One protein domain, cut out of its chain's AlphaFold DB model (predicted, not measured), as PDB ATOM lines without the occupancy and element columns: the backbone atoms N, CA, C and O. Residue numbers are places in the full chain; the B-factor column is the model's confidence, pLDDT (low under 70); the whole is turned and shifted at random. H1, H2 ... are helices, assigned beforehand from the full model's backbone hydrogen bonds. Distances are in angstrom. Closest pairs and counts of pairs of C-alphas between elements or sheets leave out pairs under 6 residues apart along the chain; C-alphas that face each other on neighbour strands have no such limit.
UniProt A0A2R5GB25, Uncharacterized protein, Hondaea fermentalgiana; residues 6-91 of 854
ATOM      1  N   SER A   6       5.659  17.120  19.638       67.19
ATOM      2  CA  SER A   6       4.193  17.276  19.613       67.19
ATOM      3  C   SER A   6       3.506  16.685  18.375       67.19
ATOM      4  O   SER A   6       2.324  16.349  18.432       67.19
ATOM      5  N   GLY A   7       4.223  16.543  17.253       75.94
ATOM      6  CA  GLY A   7       3.630  16.083  15.990       75.94
ATOM      7  C   GLY A   7       3.330  14.579  15.957       75.94
ATOM      8  O   GLY A   7       2.291  14.165  15.437       75.94
ATOM      9  N   SER A   8       4.206  13.751  16.539       82.75
ATOM     10  CA  SER A   8       4.018  12.291  16.597       82.75
ATOM     11  C   SER A   8       2.848  11.900  17.497       82.75
ATOM     12  O   SER A   8       2.069  11.002  17.162       82.75
ATOM     13  N   ASP A   9       2.679  12.614  18.607       89.75
ATOM     14  CA  ASP A   9       1.632  12.335  19.589       89.75
ATOM     15  C   ASP A   9       0.248  12.692  19.038       89.75
ATOM     16  O   ASP A   9      -0.719  11.943  19.217       89.75
ATOM     17  N   LEU A  10       0.152  13.797  18.287       88.38
ATOM     18  CA  LEU A  10      -1.088  14.198  17.631       88.38
ATOM     19  C   LEU A  10      -1.509  13.189  16.554       88.38
ATOM     20  O   LEU A  10      -2.668  12.768  16.527       88.38
ATOM     21  N   ALA A  11      -0.573  12.744  15.712       91.31
ATOM     22  CA  ALA A  11      -0.844  11.740  14.686       91.31
ATOM     23  C   ALA A  11      -1.329  10.415  15.297       91.31
ATOM     24  O   ALA A  11      -2.303   9.823  14.820       91.31
ATOM     25  N   THR A  12      -0.713   9.984  16.401       94.94
ATOM     26  CA  THR A  12      -1.106   8.763  17.118       94.94
ATOM     27  C   THR A  12      -2.527   8.882  17.672       94.94
ATOM     28  O   THR A  12      -3.352   7.987  17.470       94.94
ATOM     29  N   ARG A  13      -2.867  10.028  18.271       94.94
ATOM     30  CA  ARG A  13      -4.202  10.293  18.826       94.94
ATOM     31  C   ARG A  13      -5.294  10.375  17.756       94.94
ATOM     32  O   ARG A  13      -6.411   9.898  17.965       94.94
ATOM     33  N   VAL A  14      -4.984  10.940  16.589       95.25
ATOM     34  CA  VAL A  14      -5.889  10.950  15.427       95.25
ATOM     35  C   VAL A  14      -6.168   9.524  14.945       95.25
ATOM     36  O   VAL A  14      -7.324   9.175  14.686       95.25
ATOM     37  N   LEU A  15      -5.132   8.686  14.839       95.75
ATOM     38  CA  LEU A  15      -5.284   7.287  14.434       95.75
ATOM     39  C   LEU A  15      -6.109   6.486  15.445       95.75
ATOM     40  O   LEU A  15      -6.960   5.694  15.039       95.75
ATOM     41  N   GLU A  16      -5.912   6.718  16.740       97.62
ATOM     42  CA  GLU A  16      -6.685   6.079  17.804       97.62
ATOM     43  C   GLU A  16      -8.183   6.417  17.707       97.62
ATOM     44  O   GLU A  16      -9.024   5.514  17.699       97.62
ATOM     45  N   LEU A  17      -8.530   7.698  17.520       97.12
ATOM     46  CA  LEU A  17      -9.922   8.127  17.330       97.12
ATOM     47  C   LEU A  17     -10.556   7.506  16.079       97.12
ATOM     48  O   LEU A  17     -11.706   7.064  16.126       97.12
ATOM     49  N   LYS A  18      -9.812   7.418  14.966       97.62
ATOM     50  CA  LYS A  18     -10.292   6.769  13.734       97.62
ATOM     51  C   LYS A  18     -10.511   5.265  13.922       97.62
ATOM     52  O   LYS A  18     -11.525   4.745  13.460       97.62
ATOM     53  N   ARG A  19      -9.605   4.570  14.620       97.88
ATOM     54  CA  ARG A  19      -9.755   3.138  14.947       97.88
ATOM     55  C   ARG A  19     -10.984   2.897  15.823       97.88
ATOM     56  O   ARG A  19     -11.778   2.011  15.519       97.88
ATOM     57  N   ARG A  20     -11.193   3.730  16.846       97.69
ATOM     58  CA  ARG A  20     -12.364   3.638  17.728       97.69
ATOM     59  C   ARG A  20     -13.672   3.926  16.988       97.69
ATOM     60  O   ARG A  20     -14.643   3.199  17.171       97.69
ATOM     61  N   ALA A  21     -13.686   4.916  16.096       97.88
ATOM     62  CA  ALA A  21     -14.844   5.186  15.244       97.88
ATOM     63  C   ALA A  21     -15.195   4.002  14.324       97.88
ATOM     64  O   ALA A  21     -16.370   3.713  14.111       97.88
ATOM     65  N   LEU A  22     -14.190   3.296  13.792       96.75
ATOM     66  CA  LEU A  22     -14.412   2.083  12.999       96.75
ATOM     67  C   LEU A  22     -14.976   0.928  13.835       96.75
ATOM     68  O   LEU A  22     -15.849   0.220  13.339       96.75
ATOM     69  N   GLY A  23     -14.535   0.769  15.087       97.31
ATOM     70  CA  GLY A  23     -15.124  -0.183  16.036       97.31
ATOM     71  C   GLY A  23     -16.612   0.091  16.266       97.31
ATOM     72  O   GLY A  23     -17.447  -0.760  15.977       97.31
ATOM     73  N   LEU A  24     -16.958   1.334  16.618       97.44
ATOM     74  CA  LEU A  24     -18.353   1.754  16.815       97.44
ATOM     75  C   LEU A  24     -19.217   1.583  15.558       97.44
ATOM     76  O   LEU A  24     -20.396   1.252  15.650       97.44
ATOM     77  N   LYS A  25     -18.636   1.767  14.365       96.75
ATOM     78  CA  LYS A  25     -19.334   1.510  13.100       96.75
ATOM     79  C   LYS A  25     -19.661   0.024  12.915       96.75
ATOM     80  O   LYS A  25     -20.740  -0.280  12.414       96.75
ATOM     81  N   ARG A  26     -18.753  -0.882  13.298       96.00
ATOM     82  CA  ARG A  26     -18.988  -2.339  13.263       96.00
ATOM     83  C   ARG A  26     -20.042  -2.765  14.287       96.00
ATOM     84  O   ARG A  26     -20.849  -3.629  13.982       96.00
ATOM     85  N   GLU A  27     -20.093  -2.093  15.434       96.25
ATOM     86  CA  GLU A  27     -21.113  -2.285  16.477       96.25
ATOM     87  C   GLU A  27     -22.486  -1.661  16.142       96.25
ATOM     88  O   GLU A  27     -23.408  -1.733  16.949       96.25
ATOM     89  N   GLY A  28     -22.645  -0.986  14.996       95.19
ATOM     90  CA  GLY A  28     -23.900  -0.318  14.619       95.19
ATOM     91  C   GLY A  28     -24.159   1.035  15.305       95.19
ATOM     92  O   GLY A  28     -25.153   1.697  15.001       95.19
ATOM     93  N   LYS A  29     -23.248   1.522  16.159       97.50
ATOM     94  CA  LYS A  29     -23.332   2.825  16.853       97.50
ATOM     95  C   LYS A  29     -22.877   3.977  15.950       97.50
ATOM     96  O   LYS A  29     -21.843   4.615  16.157       97.50
ATOM     97  N   LEU A  30     -23.653   4.243  14.899       95.12
ATOM     98  CA  LEU A  30     -23.261   5.163  13.824       95.12
ATOM     99  C   LEU A  30     -23.105   6.628  14.262       95.12
ATOM    100  O   LEU A  30     -22.257   7.323  13.705       95.12
ATOM    101  N   GLU A  31     -23.900   7.115  15.216       95.25
ATOM    102  CA  GLU A  31     -23.814   8.517  15.659       95.25
ATOM    103  C   GLU A  31     -22.541   8.780  16.476       95.25
ATOM    104  O   GLU A  31     -21.794   9.706  16.167       95.25
ATOM    105  N   GLU A  32     -22.199   7.896  17.414       95.62
ATOM    106  CA  GLU A  32     -20.954   8.005  18.187       95.62
ATOM    107  C   GLU A  32     -19.711   7.882  17.288       95.62
ATOM    108  O   GLU A  32     -18.726   8.607  17.454       95.62
ATOM    109  N   ALA A  33     -19.767   7.011  16.272       96.69
ATOM    110  CA  ALA A  33     -18.708   6.893  15.273       96.69
ATOM    111  C   ALA A  33     -18.494   8.205  14.490       96.69
ATOM    112  O   ALA A  33     -17.351   8.591  14.224       96.69
ATOM    113  N   LYS A  34     -19.574   8.916  14.131       95.06
ATOM    114  CA  LYS A  34     -19.487  10.225  13.457       95.06
ATOM    115  C   LYS A  34     -18.870  11.285  14.363       95.06
ATOM    116  O   LYS A  34     -18.048  12.068  13.881       95.06
ATOM    117  N   ASP A  35     -19.221  11.292  15.645       95.38
ATOM    118  CA  ASP A  35     -18.675  12.243  16.614       95.38
ATOM    119  C   ASP A  35     -17.167  12.043  16.818       95.38
ATOM    120  O   ASP A  35     -16.410  13.016  16.798       95.38
ATOM    121  N   LEU A  36     -16.690  10.795  16.905       96.69
ATOM    122  CA  LEU A  36     -15.252  10.504  16.987       96.69
ATOM    123  C   LEU A  36     -14.491  10.889  15.711       96.69
ATOM    124  O   LEU A  36     -13.384  11.424  15.794       96.69
ATOM    125  N   LEU A  37     -15.077  10.679  14.527       96.25
ATOM    126  CA  LEU A  37     -14.473  11.142  13.271       96.25
ATOM    127  C   LEU A  37     -14.433  12.670  13.177       96.25
ATOM    128  O   LEU A  37     -13.474  13.227  12.640       96.25
ATOM    129  N   ALA A  38     -15.446  13.360  13.706       92.62
ATOM    130  CA  ALA A  38     -15.438  14.813  13.800       92.62
ATOM    131  C   ALA A  38     -14.310  15.302  14.725       92.62
ATOM    132  O   ALA A  38     -13.575  16.209  14.338       92.62
ATOM    133  N   GLN A  39     -14.114  14.654  15.879       93.56
ATOM    134  CA  GLN A  39     -13.012  14.954  16.801       93.56
ATOM    135  C   GLN A  39     -11.636  14.698  16.171       93.56
ATOM    136  O   GLN A  39     -10.750  15.544  16.278       93.56
ATOM    137  N   ALA A  40     -11.458  13.571  15.471       96.12
ATOM    138  CA  ALA A  40     -10.206  13.253  14.782       96.12
ATOM    139  C   ALA A  40      -9.849  14.327  13.744       96.12
ATOM    140  O   ALA A  40      -8.712  14.782  13.675       96.12
ATOM    141  N   ARG A  41     -10.845  14.786  12.980       93.94
ATOM    142  CA  ARG A  41     -10.673  15.840  11.977       93.94
ATOM    143  C   ARG A  41     -10.365  17.206  12.591       93.94
ATOM    144  O   ARG A  41      -9.608  17.975  12.007       93.94
ATOM    145  N   ASP A  42     -10.955  17.523  13.743       89.38
ATOM    146  CA  ASP A  42     -10.654  18.762  14.467       89.38
ATOM    147  C   ASP A  42      -9.228  18.752  15.054       89.38
ATOM    148  O   ASP A  42      -8.603  19.811  15.114       89.38
ATOM    149  N   LEU A  43      -8.686  17.580  15.420       93.06
ATOM    150  CA  LEU A  43      -7.278  17.430  15.813       93.06
ATOM    151  C   LEU A  43      -6.321  17.565  14.624       93.06
ATOM    152  O   LEU A  43      -5.356  18.309  14.729       93.06
ATOM    153  N   GLU A  44      -6.606  16.932  13.481       92.69
ATOM    154  CA  GLU A  44      -5.781  17.073  12.263       92.69
ATOM    155  C   GLU A  44      -5.646  18.529  11.803       92.69
ATOM    156  O   GLU A  44      -4.609  18.940  11.292       92.69
ATOM    157  N   LEU A  45      -6.706  19.319  11.986       91.44
ATOM    158  CA  LEU A  45      -6.736  20.733  11.619       91.44
ATOM    159  C   LEU A  45      -6.148  21.657  12.697       91.44
ATOM    160  O   LEU A  45      -5.986  22.844  12.431       91.44
ATOM    161  N   ALA A  46      -5.847  21.156  13.899       89.25
ATOM    162  CA  ALA A  46      -5.375  21.988  15.005       89.25
ATOM    163  C   ALA A  46      -3.951  22.524  14.793       89.25
ATOM    164  O   ALA A  46      -3.680  23.646  15.221       89.25
ATOM    165  N   ASP A  47      -3.093  21.765  14.110       88.25
ATOM    166  CA  ASP A  47      -1.686  22.126  13.874       88.25
ATOM    167  C   ASP A  47      -1.477  22.932  12.583       88.25
ATOM    168  O   ASP A  47      -0.398  23.468  12.329       88.25
ATOM    169  N   VAL A  48      -2.522  23.062  11.764       91.69
ATOM    170  CA  VAL A  48      -2.458  23.774  10.489       91.69
ATOM    171  C   VAL A  48      -2.626  25.273  10.728       91.69
ATOM    172  O   VAL A  48      -3.714  25.756  11.050       91.69
ATOM    173  N   LYS A  49      -1.553  26.045  10.530       93.44
ATOM    174  CA  LYS A  49      -1.617  27.509  10.599       93.44
ATOM    175  C   LYS A  49      -2.330  28.061   9.370       93.44
ATOM    176  O   LYS A  49      -2.074  27.653   8.241       93.44
ATOM    177  N   VAL A  50      -3.189  29.060   9.581       94.94
ATOM    178  CA  VAL A  50      -3.930  29.755   8.509       94.94
ATOM    179  C   VAL A  50      -2.996  30.284   7.413       94.94
ATOM    180  O   VAL A  50      -3.380  30.343   6.247       94.94
ATOM    181  N   GLU A  51      -1.779  30.682   7.777       94.12
ATOM    182  CA  GLU A  51      -0.778  31.286   6.891       94.12
ATOM    183  C   GLU A  51      -0.205  30.297   5.868       94.12
ATOM    184  O   GLU A  51       0.008  30.697   4.726       94.12
ATOM    185  N   ASP A  52      -0.123  29.010   6.208       94.88
ATOM    186  CA  ASP A  52       0.527  27.986   5.376       94.88
ATOM    187  C   ASP A  52      -0.439  27.314   4.383       94.88
ATOM    188  O   ASP A  52      -0.027  26.587   3.485       94.88
ATOM    189  N   VAL A  53      -1.749  27.547   4.522       95.69
ATOM    190  CA  VAL A  53      -2.762  26.925   3.657       95.69
ATOM    191  C   VAL A  53      -3.072  27.801   2.448       95.69
ATOM    192  O   VAL A  53      -3.599  28.907   2.602       95.69
ATOM    193  N   GLU A  54      -2.802  27.291   1.250       96.19
ATOM    194  CA  GLU A  54      -3.099  27.957  -0.031       96.19
ATOM    195  C   GLU A  54      -4.407  27.475  -0.677       96.19
ATOM    196  O   GLU A  54      -4.983  28.172  -1.508       96.19
ATOM    197  N   ASP A  55      -4.937  26.320  -0.263       95.75
ATOM    198  CA  ASP A  55      -6.208  25.811  -0.782       95.75
ATOM    199  C   ASP A  55      -7.411  26.493  -0.080       95.75
ATOM    200  O   ASP A  55      -7.604  26.333   1.139       95.75
ATOM    201  N   PRO A  56      -8.283  27.218  -0.817       95.44
ATOM    202  CA  PRO A  56      -9.466  27.863  -0.249       95.44
ATOM    203  C   PRO A  56     -10.455  26.881   0.400       95.44
ATOM    204  O   PRO A  56     -11.170  27.258   1.337       95.44
ATOM    205  N   LEU A  57     -10.504  25.617  -0.033       94.75
ATOM    206  CA  LEU A  57     -11.362  24.593   0.568       94.75
ATOM    207  C   LEU A  57     -10.841  24.146   1.934       94.75
ATOM    208  O   LEU A  57     -11.638  23.962   2.864       94.75
ATOM    209  N   VAL A  58      -9.523  23.995   2.083       94.06
ATOM    210  CA  VAL A  58      -8.895  23.669   3.371       94.06
ATOM    211  C   VAL A  58      -9.079  24.832   4.345       94.06
ATOM    212  O   VAL A  58      -9.506  24.604   5.475       94.06
ATOM    213  N   LEU A  59      -8.927  26.082   3.895       96.19
ATOM    214  CA  LEU A  59      -9.193  27.270   4.716       96.19
ATOM    215  C   LEU A  59     -10.654  27.373   5.185       96.19
ATOM    216  O   LEU A  59     -10.912  27.756   6.328       96.19
ATOM    217  N   LYS A  60     -11.634  26.993   4.354       96.94
ATOM    218  CA  LYS A  60     -13.053  26.935   4.763       96.94
ATOM    219  C   LYS A  60     -13.312  25.848   5.810       96.94
ATOM    220  O   LYS A  60     -14.083  26.075   6.746       96.94
ATOM    221  N   LYS A  61     -12.670  24.681   5.682       94.38
ATOM    222  CA  LYS A  61     -12.737  23.595   6.679       94.38
ATOM    223  C   LYS A  61     -12.090  24.025   8.001       94.38
ATOM    224  O   LYS A  61     -12.704  23.847   9.052       94.38
ATOM    225  N   LEU A  62     -10.924  24.667   7.932       95.38
ATOM    226  CA  LEU A  62     -10.208  25.247   9.071       95.38
ATOM    227  C   LEU A  62     -11.065  26.307   9.785       95.38
ATOM    228  O   LEU A  62     -11.230  26.264  11.001       95.38
ATOM    229  N   ALA A  63     -11.730  27.191   9.028       96.00
ATOM    230  CA  ALA A  63     -12.639  28.196   9.578       96.00
ATOM    231  C   ALA A  63     -13.825  27.586  10.350       96.00
ATOM    232  O   ALA A  63     -14.227  28.107  11.393       96.00
ATOM    233  N   LEU A  64     -14.395  26.477   9.861       94.06
ATOM    234  CA  LEU A  64     -15.455  25.752  10.567       94.06
ATOM    235  C   LEU A  64     -14.937  25.086  11.846       94.06
ATOM    236  O   LEU A  64     -15.635  25.142  12.860       94.06
ATOM    237  N   SER A  65     -13.731  24.513  11.816       92.62
ATOM    238  CA  SER A  65     -13.093  23.927  13.001       92.62
ATOM    239  C   SER A  65     -12.834  24.989  14.078       92.62
ATOM    240  O   SER A  65     -13.308  24.856  15.209       92.62
ATOM    241  N   TYR A  66     -12.238  26.134  13.718       94.81
ATOM    242  CA  TYR A  66     -12.064  27.263  14.641       94.81
ATOM    243  C   TYR A  66     -13.390  27.781  15.202       94.81
ATOM    244  O   TYR A  66     -13.488  28.090  16.390       94.81
ATOM    245  N   LYS A  67     -14.451  27.821  14.383       95.25
ATOM    246  CA  LYS A  67     -15.788  28.213  14.846       95.25
ATOM    247  C   LYS A  67     -16.342  27.240  15.892       95.25
ATOM    248  O   LYS A  67     -16.926  27.704  16.869       95.25
ATOM    249  N   ARG A  68     -16.161  25.925  15.717       89.94
ATOM    250  CA  ARG A  68     -16.579  24.903  16.698       89.94
ATOM    251  C   ARG A  68     -15.811  25.020  18.013       89.94
ATOM    252  O   ARG A  68     -16.409  24.873  19.070       89.94
ATOM    253  N   ARG A  69     -14.522  25.368  17.947       89.31
ATOM    254  CA  ARG A  69     -13.654  25.606  19.115       89.31
ATOM    255  C   ARG A  69     -13.885  26.960  19.805       89.31
ATOM    256  O   ARG A  69     -13.250  27.240  20.813       89.31
ATOM    257  N   GLY A  70     -14.763  27.816  19.272       94.25
ATOM    258  CA  GLY A  70     -15.016  29.162  19.804       94.25
ATOM    259  C   GLY A  70     -13.963  30.216  19.425       94.25
ATOM    260  O   GLY A  70     -14.063  31.366  19.854       94.25
ATOM    261  N   LEU A  71     -12.993  29.874  18.573       94.75
ATOM    262  CA  LEU A  71     -11.919  30.751  18.092       94.75
ATOM    263  C   LEU A  71     -12.416  31.613  16.918       94.75
ATOM    264  O   LEU A  71     -12.000  31.487  15.768       94.75
ATOM    265  N   LEU A  72     -13.372  32.503  17.202       94.94
ATOM    266  CA  LEU A  72     -14.096  33.261  16.171       94.94
ATOM    267  C   LEU A  72     -13.210  34.199  15.333       94.94
ATOM    268  O   LEU A  72     -13.573  34.503  14.197       94.94
ATOM    269  N   GLN A  73     -12.090  34.684  15.875       95.69
ATOM    270  CA  GLN A  73     -11.176  35.569  15.139       95.69
ATOM    271  C   GLN A  73     -10.353  34.796  14.106       95.69
ATOM    272  O   GLN A  73     -10.293  35.206  12.950       95.69
ATOM    273  N   GLU A  74      -9.816  33.637  14.482       94.62
ATOM    274  CA  GLU A  74      -9.087  32.740  13.577       94.62
ATOM    275  C   GLU A  74     -10.015  32.179  12.496       94.62
ATOM    276  O   GLU A  74      -9.672  32.172  11.314       94.62
ATOM    277  N   ALA A  75     -11.256  31.835  12.866       96.38
ATOM    278  CA  ALA A  75     -12.286  31.438  11.911       96.38
ATOM    279  C   ALA A  75     -12.548  32.521  10.850       96.38
ATOM    280  O   ALA A  75     -12.693  32.221   9.664       96.38
ATOM    281  N   LYS A  76     -12.603  33.795  11.265       97.00
ATOM    282  CA  LYS A  76     -12.761  34.927  10.342       97.00
ATOM    283  C   LYS A  76     -11.520  35.124   9.477       97.00
ATOM    284  O   LYS A  76     -11.682  35.324   8.278       97.00
ATOM    285  N   ALA A  77     -10.321  35.044  10.051       96.88
ATOM    286  CA  ALA A  77      -9.065  35.185   9.317       96.88
ATOM    287  C   ALA A  77      -8.932  34.119   8.215       96.88
ATOM    288  O   ALA A  77      -8.710  34.462   7.054       96.88
ATOM    289  N   ALA A  78      -9.194  32.850   8.546       96.75
ATOM    290  CA  ALA A  78      -9.195  31.748   7.586       96.75
ATOM    291  C   ALA A  78     -10.225  31.954   6.462       96.75
ATOM    292  O   ALA A  78      -9.913  31.774   5.285       96.75
ATOM    293  N   LEU A  79     -11.441  32.408   6.794       97.56
ATOM    294  CA  LEU A  79     -12.482  32.682   5.798       97.56
ATOM    295  C   LEU A  79     -12.132  33.869   4.881       97.56
ATOM    296  O   LEU A  79     -12.459  33.849   3.695       97.56
ATOM    297  N   VAL A  80     -11.498  34.914   5.422       97.75
ATOM    298  CA  VAL A  80     -11.037  36.073   4.642       97.75
ATOM    299  C   VAL A  80      -9.937  35.649   3.673       97.75
ATOM    300  O   VAL A  80     -10.034  35.975   2.492       97.75
ATOM    301  N   LYS A  81      -8.957  34.860   4.135       97.12
ATOM    302  CA  LYS A  81      -7.898  34.317   3.274       97.12
ATOM    303  C   LYS A  81      -8.475  33.429   2.166       97.12
ATOM    304  O   LYS A  81      -8.131  33.619   1.005       97.12
ATOM    305  N   ALA A  82      -9.429  32.550   2.493       97.75
ATOM    306  CA  ALA A  82     -10.101  31.705   1.502       97.75
ATOM    307  C   ALA A  82     -10.777  32.536   0.401       97.75
ATOM    308  O   ALA A  82     -10.626  32.247  -0.780       97.75
ATOM    309  N   LYS A  83     -11.496  33.602   0.780       97.06
ATOM    310  CA  LYS A  83     -12.150  34.499  -0.184       97.06
ATOM    311  C   LYS A  83     -11.154  35.281  -1.037       97.06
ATOM    312  O   LYS A  83     -11.449  35.539  -2.197       97.06
ATOM    313  N   ALA A  84     -10.015  35.674  -0.470       97.06
ATOM    314  CA  ALA A  84      -8.965  36.358  -1.216       97.06
ATOM    315  C   ALA A  84      -8.351  35.438  -2.285       97.06
ATOM    316  O   ALA A  84      -8.207  35.860  -3.427       97.06
ATOM    317  N   LEU A  85      -8.088  34.172  -1.945       96.50
ATOM    318  CA  LEU A  85      -7.575  33.166  -2.884       96.50
ATOM    319  C   LEU A  85      -8.600  32.810  -3.973       96.50
ATOM    320  O   LEU A  85      -8.255  32.715  -5.149       96.50
ATOM    321  N   GLU A  86      -9.886  32.704  -3.623       96.44
ATOM    322  CA  GLU A  86     -10.958  32.522  -4.616       96.44
ATOM    323  C   GLU A  86     -11.103  33.735  -5.546       96.44
ATOM    324  O   GLU A  86     -11.395  33.580  -6.728       96.44
ATOM    325  N   ALA A  87     -10.888  34.952  -5.040       95.56
ATOM    326  CA  ALA A  87     -10.913  36.155  -5.866       95.56
ATOM    327  C   ALA A  87      -9.688  36.250  -6.790       95.56
ATOM    328  O   ALA A  87      -9.841  36.675  -7.933       95.56
ATOM    329  N   ALA A  88      -8.508  35.838  -6.317       95.25
ATOM    330  CA  ALA A  88      -7.278  35.807  -7.106       95.25
ATOM    331  C   ALA A  88      -7.382  34.806  -8.267       95.25
ATOM    332  O   ALA A  88      -7.226  35.192  -9.421       95.25
ATOM    333  N   THR A  89      -7.792  33.566  -7.988       92.81
ATOM    334  CA  THR A  89      -8.015  32.538  -9.026       92.81
ATOM    335  C   THR A  89      -9.122  32.936 -10.016       92.81
ATOM    336  O   THR A  89      -9.020  32.712 -11.224       92.81
ATOM    337  N   ALA A  90     -10.177  33.612  -9.545       91.88
ATOM    338  CA  ALA A  90     -11.216  34.167 -10.415       91.88
ATOM    339  C   ALA A  90     -10.739  35.349 -11.281       91.88
ATOM    340  O   ALA A  90     -11.405  35.683 -12.261       91.88
ATOM    341  N   GLN A  91      -9.645  36.017 -10.910       92.31
ATOM    342  CA  GLN A  91      -9.038  37.078 -11.706       92.31
ATOM    343  C   GLN A  91      -8.057  36.492 -12.727       92.31
ATOM    344  O   GLN A  91      -8.186  36.804 -13.904       92.31
TER     345      GLN A  91
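What this domain is: This is residues 6 to 91 of the 854 residues of an uncharacterized protein of Hondaea fermentalgiana (UniProt A0A2R5GB25). Two helical hairpins, H1 with H2 and H3 with H4, form two lobes, the second turned steeply to the first, and a long link joins them. The printed part has 86 residues with four named helices, H1 to H4 in order, and no named strand: all helix. It is loose, with a radius of gyration of the C-alphas of 15.3 A, and elongated, spanning 49 by 28 by 24 A.

How they stand to each other: H1, residues 6 to 26, touches H2, residues 30 to 44, closest at C-alphas 21 and 33, 4.2 A, at a shallow tilt of 13 degrees, opposite ways. H3, residues 56 to 68, touches H4, residues 72 to 91, closest at C-alphas 63 and 75, 4.0 A, at 15 degrees, shallow, opposite ways. H2 and H3 are close but not clearly touching: C-alphas 42 and 65 come closest, 5.9 A, at a steep tilt of 69 degrees, only just short of about perpendicular. H1 is apart from H3 and H4, and H2 from H4. In H1, H2, H3 and H4 every O i to N i+4 pair is within hydrogen-bond range.

Where its parts are: Find C-alpha 6 at (4.193, 17.276, 19.613); H1 runs 31.0 A from there, and H2 21.2 A. H3 runs 18.6 A, and H4 28.6 A to C-alpha 91 at (-9.038, 37.078, -11.706).

The domain as a whole: C-alphas 27 and 91, the farthest apart, stand 49.9 A from each other. The printed part has no cut; the link H2 to H3, 11 residues, is long. Residue 6 alone is under 70 in pLDDT.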